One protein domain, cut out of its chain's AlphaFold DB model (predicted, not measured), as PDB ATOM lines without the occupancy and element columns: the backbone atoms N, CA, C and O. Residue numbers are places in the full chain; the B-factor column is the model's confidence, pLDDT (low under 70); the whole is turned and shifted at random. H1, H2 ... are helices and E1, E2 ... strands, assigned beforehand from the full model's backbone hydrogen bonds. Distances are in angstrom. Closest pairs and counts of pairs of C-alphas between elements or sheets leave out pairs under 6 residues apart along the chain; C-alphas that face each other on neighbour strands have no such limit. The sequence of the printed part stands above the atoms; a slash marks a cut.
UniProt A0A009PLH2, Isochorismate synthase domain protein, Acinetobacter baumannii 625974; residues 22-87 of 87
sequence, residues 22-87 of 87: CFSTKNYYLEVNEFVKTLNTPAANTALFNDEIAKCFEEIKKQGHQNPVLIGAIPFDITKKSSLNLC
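AT A GLANCE: This is residues 22 to 87 of the 87 residues of the protein "Isochorismate synthase domain protein" of Acinetobacter baumannii 625974 (UniProt A0A009PLH2). One long helix, H1, covers one face of a small antiparallel sheet, E3 E5 E4, as two layers, while the hairpin E1 and E2 sits off to the side, residues 24 to 29 sticking out. The 66 printed residues, mixed in class, include E1, E2, E3, H1, E4, E5 in that order. The whole is only just compact, close to loose: radius of gyration of the C-alphas 12.6 A, spans 32 by 29 by 18 A.

HOW THE PARTS SIT: Start at the hairpin of E1, residues 22 to 24, and E2, residues 29 to 32; N 23 and O 30 are 2.9 A apart, within hydrogen-bond range. E2 is apart from E3, residues 37 to 39. H1, residues 46 to 62, is on the sheet, height 9.7 A, with every O i to N i+4 pair within hydrogen-bond range. It lies over E5, residues 83 to 86, along the strands, at 14 degrees on the local plane, fitted to just 6 C-alphas; the closest C-alphas of H1 and E5, Cys 56 and Leu 86, are 7.8 A apart. Look across E5: N 84 and O 39 of E3 are 3.1 A apart, and N 85 and O 71 of its hairpin partner E4, residues 70 to 73, 2.8 A. E3, H1 and E4 form a split strand-helix-strand unit, E5 between its strands, crossover right-handed.

IN THESE COORDINATES: Find C-alpha 22 at (94.314, 133.644, 86.552), where E1 begins. H1 runs 24.4 A from C-alpha 46 at (115.208, 128.832, 73.890).

THE WHOLE: The farthest C-alphas, Gly 64 and Asp 77, are 34.7 A apart. The printed part has no cut and no long link; no printed residue is under 70 in pLDDT.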
ATOM      1  N   CYS A  22      94.409 134.118  85.184       91.94
ATOM      2  CA  CYS A  22      94.314 133.644  86.552       91.94
ATOM      3  C   CYS A  22      95.154 132.380  86.712       91.94
ATOM      4  O   CYS A  22      95.128 131.492  85.858       91.94
ATOM      5  N   PHE A  23      95.886 132.302  87.817       92.56
ATOM      6  CA  PHE A  23      96.604 131.109  88.227       92.56
ATOM      7  C   PHE A  23      96.321 130.841  89.701       92.56
ATOM      8  O   PHE A  23      96.705 131.618  90.573       92.56
ATOM      9  N   SER A  24      95.624 129.740  89.975       95.38
ATOM     10  CA  SER A  24      95.219 129.355  91.324       95.38
ATOM     11  C   SER A  24      95.860 128.029  91.703       95.38
ATOM     12  O   SER A  24      95.787 127.047  90.961       95.38
ATOM     13  N   THR A  25      96.493 128.000  92.869       94.56
ATOM     14  CA  THR A  25      97.061 126.798  93.480       94.56
ATOM     15  C   THR A  25      96.539 126.654  94.904       94.56
ATOM     16  O   THR A  25      95.844 127.522  95.423       94.56
ATOM     17  N   LYS A  26      96.926 125.573  95.591       96.44
ATOM     18  CA  LYS A  26      96.631 125.410  97.023       96.44
ATOM     19  C   LYS A  26      97.279 126.486  97.906       96.44
ATOM     20  O   LYS A  26      96.811 126.704  99.014       96.44
ATOM     21  N   ASN A  27      98.357 127.113  97.431       95.94
ATOM     22  CA  ASN A  27      99.212 127.979  98.243       95.94
ATOM     23  C   ASN A  27      99.012 129.465  97.944       95.94
ATOM     24  O   ASN A  27      99.282 130.301  98.798       95.94
ATOM     25  N   TYR A  28      98.597 129.801  96.723       93.44
ATOM     26  CA  TYR A  28      98.439 131.182  96.294       93.44
ATOM     27  C   TYR A  28      97.482 131.299  95.114       93.44
ATOM     28  O   TYR A  28      97.260 130.348  94.359       93.44
ATOM     29  N   TYR A  29      96.974 132.514  94.960       94.12
ATOM     30  CA  TYR A  29      96.099 132.944  93.890       94.12
ATOM     31  C   TYR A  29      96.716 134.168  93.219       94.12
ATOM     32  O   TYR A  29      97.117 135.111  93.904       94.12
ATOM     33  N   LEU A  30      96.809 134.137  91.895       91.38
ATOM     34  CA  LEU A  30      97.253 135.250  91.070       91.38
ATOM     35  C   LEU A  30      96.149 135.590  90.068       91.38
ATOM     36  O   LEU A  30      95.670 134.713  89.348       91.38
ATOM     37  N   GLU A  31      95.792 136.866  89.997       91.38
ATOM     38  CA  GLU A  31      94.882 137.424  89.002       91.38
ATOM     39  C   GLU A  31      95.542 138.642  88.365       91.38
ATOM     40  O   GLU A  31      96.081 139.508  89.053       91.38
ATOM     41  N   VAL A  32      95.509 138.689  87.039       88.44
ATOM     42  CA  VAL A  32      96.079 139.762  86.235       88.44
ATOM     43  C   VAL A  32      95.004 140.266  85.294       88.44
ATOM     44  O   VAL A  32      94.516 139.504  84.466       88.44
ATOM     45  N   ASN A  33      94.689 141.556  85.387       86.62
ATOM     46  CA  ASN A  33      93.586 142.188  84.658       86.62
ATOM     47  C   ASN A  33      94.032 143.230  83.627       86.62
ATOM     48  O   ASN A  33      93.194 143.786  82.914       86.62
ATOM     49  N   GLU A  34      95.330 143.523  83.576       83.81
ATOM     50  CA  GLU A  34      95.934 144.498  82.674       83.81
ATOM     51  C   GLU A  34      97.221 143.904  82.119       83.81
ATOM     52  O   GLU A  34      98.109 143.512  82.872       83.81
ATOM     53  N   PHE A  35      97.301 143.792  80.795       86.25
ATOM     54  CA  PHE A  35      98.479 143.272  80.115       86.25
ATOM     55  C   PHE A  35      99.227 144.433  79.479       86.25
ATOM     56  O   PHE A  35      98.695 145.112  78.601       86.25
ATOM     57  N   VAL A  36     100.471 144.634  79.901       87.38
ATOM     58  CA  VAL A  36     101.364 145.654  79.342       87.38
ATOM     59  C   VAL A  36     101.902 145.192  77.989       87.38
ATOM     60  O   VAL A  36     102.019 145.979  77.050       87.38
ATOM     61  N   LYS A  37     102.220 143.897  77.865       89.06
ATOM     62  CA  LYS A  37     102.777 143.315  76.638       89.06
ATOM     63  C   LYS A  37     102.415 141.840  76.507       89.06
ATOM     64  O   LYS A  37     102.376 141.124  77.502       89.06
ATOM     65  N   THR A  38     102.224 141.377  75.274       90.94
ATOM     66  CA  THR A  38     102.058 139.951  74.956       90.94
ATOM     67  C   THR A  38     103.235 139.468  74.113       90.94
ATOM     68  O   THR A  38     103.545 140.057  73.076       90.94
ATOM     69  N   LEU A  39     103.878 138.385  74.543       93.25
ATOM     70  CA  LEU A  39     104.953 137.693  73.842       93.25
ATOM     71  C   LEU A  39     104.407 136.417  73.195       93.25
ATOM     72  O   LEU A  39     103.814 135.564  73.857       93.25
ATOM     73  N   ASN A  40     104.634 136.300  71.884       95.38
ATOM     74  CA  ASN A  40     104.134 135.197  71.059       95.38
ATOM     75  C   ASN A  40     105.255 134.335  70.464       95.38
ATOM     76  O   ASN A  40     105.031 133.570  69.524       95.38
ATOM     77  N   THR A  41     106.474 134.480  70.969       95.75
ATOM     78  CA  THR A  41     107.648 133.810  70.410       95.75
ATOM     79  C   THR A  41     107.593 132.312  70.696       95.75
ATOM     80  O   THR A  41     107.248 131.912  71.815       95.75
ATOM     81  N   PRO A  42     107.855 131.455  69.690       96.75
ATOM     82  CA  PRO A  42     107.945 130.018  69.902       96.75
ATOM     83  C   PRO A  42     109.044 129.658  70.897       96.75
ATOM     84  O   PRO A  42     110.163 130.161  70.804       96.75
ATOM     85  N   ALA A  43     108.741 128.740  71.811       97.12
ATOM     86  CA  ALA A  43     109.694 128.295  72.826       97.12
ATOM     87  C   ALA A  43     110.780 127.350  72.271       97.12
ATOM     88  O   ALA A  43     111.755 127.070  72.961       97.12
ATOM     89  N   ALA A  44     110.650 126.877  71.024       97.56
ATOM     90  CA  ALA A  44     111.631 126.001  70.377       97.56
ATOM     91  C   ALA A  44     113.036 126.617  70.258       97.56
ATOM     92  O   ALA A  44     114.024 125.887  70.313       97.56
ATOM     93  N   ASN A  45     113.143 127.942  70.096       92.81
ATOM     94  CA  ASN A  45     114.425 128.642  70.146       92.81
ATOM     95  C   ASN A  45     114.611 129.271  71.530       92.81
ATOM     96  O   ASN A  45     114.329 130.452  71.733       92.81
ATOM     97  N   THR A  46     115.089 128.464  72.475       94.62
ATOM     98  CA  THR A  46     115.208 128.832  73.890       94.62
ATOM     99  C   THR A  46     116.028 130.101  74.126       94.62
ATOM    100  O   THR A  46     115.669 130.892  74.992       94.62
ATOM    101  N   ALA A  47     117.106 130.317  73.364       96.44
ATOM    102  CA  ALA A  47     117.954 131.499  73.525       96.44
ATOM    103  C   ALA A  47     117.184 132.781  73.179       96.44
ATOM    104  O   ALA A  47     117.036 133.657  74.025       96.44
ATOM    105  N   LEU A  48     116.596 132.834  71.978       95.75
ATOM    106  CA  LEU A  48     115.792 133.975  71.539       95.75
ATOM    107  C   LEU A  48     114.582 134.208  72.458       95.75
ATOM    108  O   LEU A  48     114.291 135.342  72.829       95.75
ATOM    109  N   PHE A  49     113.889 133.135  72.838       96.38
ATOM    110  CA  PHE A  49     112.726 133.199  73.719       96.38
ATOM    111  C   PHE A  49     113.069 133.818  75.084       96.38
ATOM    112  O   PHE A  49     112.360 134.709  75.554       96.38
ATOM    113  N   ASN A  50     114.176 133.394  75.699       96.69
ATOM    114  CA  ASN A  50     114.631 133.934  76.980       96.69
ATOM    115  C   ASN A  50     115.115 135.384  76.867       96.69
ATOM    116  O   ASN A  50     114.784 136.196  77.733       96.69
ATOM    117  N   ASP A  51     115.847 135.721  75.802       97.62
ATOM    118  CA  ASP A  51     116.325 137.086  75.557       97.62
ATOM    119  C   ASP A  51     115.154 138.068  75.425       97.62
ATOM    120  O   ASP A  51     115.167 139.160  75.999       97.62
ATOM    121  N   GLU A  52     114.094 137.673  74.717       95.88
ATOM    122  CA  GLU A  52     112.901 138.501  74.585       95.88
ATOM    123  C   GLU A  52     112.136 138.658  75.903       95.88
ATOM    124  O   GLU A  52     111.676 139.763  76.203       95.88
ATOM    125  N   ILE A  53     112.025 137.601  76.714       96.25
ATOM    126  CA  ILE A  53     111.424 137.689  78.053       96.25
ATOM    127  C   ILE A  53     112.212 138.672  78.926       96.25
ATOM    128  O   ILE A  53     111.614 139.566  79.531       96.25
ATOM    129  N   ALA A  54     113.542 138.546  78.966       96.50
ATOM    130  CA  ALA A  54     114.409 139.426  79.748       96.50
ATOM    131  C   ALA A  54     114.253 140.889  79.315       96.50
ATOM    132  O   ALA A  54     114.002 141.766  80.147       96.50
ATOM    133  N   LYS A  55     114.290 141.141  78.002       95.69
ATOM    134  CA  LYS A  55     114.082 142.474  77.435       95.69
ATOM    135  C   LYS A  55     112.716 143.053  77.805       95.69
ATOM    136  O   LYS A  55     112.629 144.226  78.164       95.69
ATOM    137  N   CYS A  56     111.653 142.250  77.768       94.25
ATOM    138  CA  CYS A  56     110.322 142.714  78.163       94.25
ATOM    139  C   CYS A  56     110.269 143.100  79.649       94.25
ATOM    140  O   CYS A  56     109.705 144.140  79.985       94.25
ATOM    141  N   PHE A  57     110.887 142.320  80.540       95.81
ATOM    142  CA  PHE A  57     110.961 142.679  81.957       95.81
ATOM    143  C   PHE A  57     111.746 143.971  82.203       95.81
ATOM    144  O   PHE A  57     111.328 144.788  83.024       95.81
ATOM    145  N   GLU A  58     112.858 144.186  81.501       95.19
ATOM    146  CA  GLU A  58     113.609 145.443  81.592       95.19
ATOM    147  C   GLU A  58     112.786 146.647  81.131       95.19
ATOM    148  O   GLU A  58     112.785 147.683  81.797       95.19
ATOM    149  N   GLU A  59     112.082 146.523  80.003       93.88
ATOM    150  CA  GLU A  59     111.205 147.568  79.465       93.88
ATOM    151  C   GLU A  59     110.106 147.941  80.467       93.88
ATOM    152  O   GLU A  59     109.899 149.122  80.745       93.88
ATOM    153  N   ILE A  60     109.451 146.946  81.067       92.06
ATOM    154  CA  ILE A  60     108.352 147.158  82.017       92.06
ATOM    155  C   ILE A  60     108.852 147.758  83.337       92.06
ATOM    156  O   ILE A  60     108.240 148.683  83.875       92.06
ATOM    157  N   LYS A  61     110.016 147.327  83.835       93.75
ATOM    158  CA  LYS A  61     110.640 147.953  85.014       93.75
ATOM    159  C   LYS A  61     110.999 149.417  84.765       93.75
ATOM    160  O   LYS A  61     110.785 150.251  85.642       93.75
ATOM    161  N   LYS A  62     111.488 149.759  83.565       94.50
ATOM    162  CA  LYS A  62     111.764 151.154  83.167       94.50
ATOM    163  C   LYS A  62     110.500 152.020  83.120       94.50
ATOM    164  O   LYS A  62     110.606 153.229  83.287       94.50
ATOM    165  N   GLN A  63     109.323 151.418  82.940       91.88
ATOM    166  CA  GLN A  63     108.024 152.101  83.013       91.88
ATOM    167  C   GLN A  63     107.528 152.310  84.458       91.88
ATOM    168  O   GLN A  63     106.486 152.925  84.659       91.88
ATOM    169  N   GLY A  64     108.268 151.839  85.470       92.06
ATOM    170  CA  GLY A  64     107.951 152.045  86.887       92.06
ATOM    171  C   GLY A  64     107.230 150.878  87.567       92.06
ATOM    172  O   GLY A  64     106.934 150.966  88.760       92.06
ATOM    173  N   HIS A  65     106.987 149.769  86.862       90.00
ATOM    174  CA  HIS A  65     106.400 148.566  87.456       90.00
ATOM    175  C   HIS A  65     107.416 147.892  88.394       90.00
ATOM    176  O   HIS A  65     108.480 147.441  87.971       90.00
ATOM    177  N   GLN A  66     107.083 147.823  89.685       88.31
ATOM    178  CA  GLN A  66     107.994 147.362  90.744       88.31
ATOM    179  C   GLN A  66     108.200 145.839  90.754       88.31
ATOM    180  O   GLN A  66     109.280 145.363  91.094       88.31
ATOM    181  N   ASN A  67     107.175 145.067  90.380       90.44
ATOM    182  CA  ASN A  67     107.206 143.607  90.436       90.44
ATOM    183  C   ASN A  67     106.423 142.988  89.269       90.44
ATOM    184  O   ASN A  67     105.326 142.467  89.480       90.44
ATOM    185  N   PRO A  68     106.943 143.093  88.037       92.50
ATOM    186  CA  PRO A  68     106.244 142.558  86.887       92.50
ATOM    187  C   PRO A  68     106.172 141.032  86.921       92.50
ATOM    188  O   PRO A  68     107.112 140.362  87.361       92.50
ATOM    189  N   VAL A  69     105.087 140.475  86.393       92.81
ATOM    190  CA  VAL A  69     104.859 139.028  86.297       92.81
ATOM    191  C   VAL A  69     104.627 138.634  84.843       92.81
ATOM    192  O   VAL A  69     104.013 139.366  84.073       92.81
ATOM    193  N   LEU A  70     105.122 137.456  84.464       94.94
ATOM    194  CA  LEU A  70     104.823 136.806  83.191       94.94
ATOM    195  C   LEU A  70     103.848 135.655  83.452       94.94
ATOM    196  O   LEU A  70     104.172 134.731  84.199       94.94
ATOM    197  N   ILE A  71     102.673 135.690  82.830       94.00
ATOM    198  CA  ILE A  71     101.647 134.647  82.934       94.00
ATOM    199  C   ILE A  71     101.155 134.251  81.547       94.00
ATOM    200  O   ILE A  71     100.924 135.096  80.689       94.00
ATOM    201  N   GLY A  72     100.966 132.959  81.306       93.69
ATOM    202  CA  GLY A  72     100.416 132.501  80.040       93.69
ATOM    203  C   GLY A  72     100.609 131.017  79.805       93.69
ATOM    204  O   GLY A  72     100.786 130.247  80.747       93.69
ATOM    205  N   ALA A  73     100.578 130.634  78.534       95.12
ATOM    206  CA  ALA A  73     100.718 129.254  78.102       95.12
ATOM    207  C   ALA A  73     101.775 129.107  77.003       95.12
ATOM    208  O   ALA A  73     101.897 129.944  76.103       95.12
ATOM    209  N   ILE A  74     102.500 127.991  77.066       96.81
ATOM    210  CA  ILE A  74     103.343 127.486  75.984       96.81
ATOM    211  C   ILE A  74     102.630 126.249  75.421       96.81
ATOM    212  O   ILE A  74     102.251 125.370  76.201       96.81
ATOM    213  N   PRO A  75     102.387 126.175  74.103       97.12
ATOM    214  CA  PRO A  75     101.755 125.009  73.498       97.12
ATOM    215  C   PRO A  75     102.633 123.761  73.636       97.12
ATOM    216  O   PRO A  75     103.856 123.856  73.712       97.12
ATOM    217  N   PHE A  76     102.006 122.581  73.604       97.44
ATOM    218  CA  PHE A  76     102.727 121.302  73.601       97.44
ATOM    219  C   PHE A  76     103.742 121.221  72.446       97.44
ATOM    220  O   PHE A  76     104.891 120.838  72.650       97.44
ATOM    221  N   ASP A  77     103.331 121.629  71.241       97.50
ATOM    222  CA  ASP A  77     104.250 121.850  70.126       97.50
ATOM    223  C   ASP A  77     104.936 123.212  70.283       97.50
ATOM    224  O   ASP A  77     104.417 124.247  69.862       97.50
ATOM    225  N   ILE A  78     106.127 123.197  70.877       97.44
ATOM    226  CA  ILE A  78     106.911 124.398  71.192       97.44
ATOM    227  C   ILE A  78     107.428 125.154  69.960       97.44
ATOM    228  O   ILE A  78     107.955 126.260  70.097       97.44
ATOM    229  N   THR A  79     107.286 124.597  68.753       97.38
ATOM    230  CA  THR A  79     107.564 125.328  67.506       97.38
ATOM    231  C   THR A  79     106.448 126.315  67.161       97.38
ATOM    232  O   THR A  79     106.646 127.231  66.357       97.38
ATOM    233  N   LYS A  80     105.272 126.168  67.782       97.25
ATOM    234  CA  LYS A  80     104.155 127.106  67.667       97.25
ATOM    235  C   LYS A  80     104.341 128.292  68.608       97.25
ATOM    236  O   LYS A  80     105.090 128.252  69.579       97.25
ATOM    237  N   LYS A  81     103.632 129.373  68.289       96.44
ATOM    238  CA  LYS A  81     103.645 130.616  69.062       96.44
ATOM    239  C   LYS A  81     103.140 130.374  70.484       96.44
ATOM    240  O   LYS A  81     102.092 129.759  70.667       96.44
ATOM    241  N   SER A  82     103.869 130.902  71.460       95.62
ATOM    242  CA  SER A  82     103.412 130.973  72.849       95.62
ATOM    243  C   SER A  82     102.327 132.046  73.004       95.62
ATOM    244  O   SER A  82     102.063 132.819  72.083       95.62
ATOM    245  N   SER A  83     101.684 132.111  74.163       93.94
ATOM    246  CA  SER A  83     100.793 133.215  74.532       93.94
ATOM    247  C   SER A  83     101.097 133.613  75.963       93.94
ATOM    248  O   SER A  83     100.503 133.077  76.898       93.94
ATOM    249  N   LEU A  84     102.076 134.504  76.130       94.25
ATOM    250  CA  LEU A  84     102.542 134.969  77.434       94.25
ATOM    251  C   LEU A  84     102.262 136.457  77.584       94.25
ATOM    252  O   LEU A  84     102.622 137.244  76.716       94.25
ATOM    253  N   ASN A  85     101.641 136.848  78.685       92.62
ATOM    254  CA  ASN A  85     101.298 138.224  79.000       92.62
ATOM    255  C   ASN A  85     102.166 138.712  80.157       92.62
ATOM    256  O   ASN A  85     102.303 138.020  81.168       92.62
ATOM    257  N   LEU A  86     102.745 139.897  79.997       90.00
ATOM    258  CA  LEU A  86     103.434 140.612  81.057       90.00
ATOM    259  C   LEU A  86     102.544 141.711  81.626       90.00
ATOM    260  O   LEU A  86     101.787 142.355  80.893       90.00
ATOM    261  N   CYS A  87     102.684 141.922  82.924       83.06
ATOM    262  CA  CYS A  87     101.869 142.787  83.764       83.06
ATOM    263  C   CYS A  87     102.722 143.372  84.888       83.06
ATOM    264  O   CYS A  87     103.659 142.655  85.305       83.06
TER     265      CYS A  87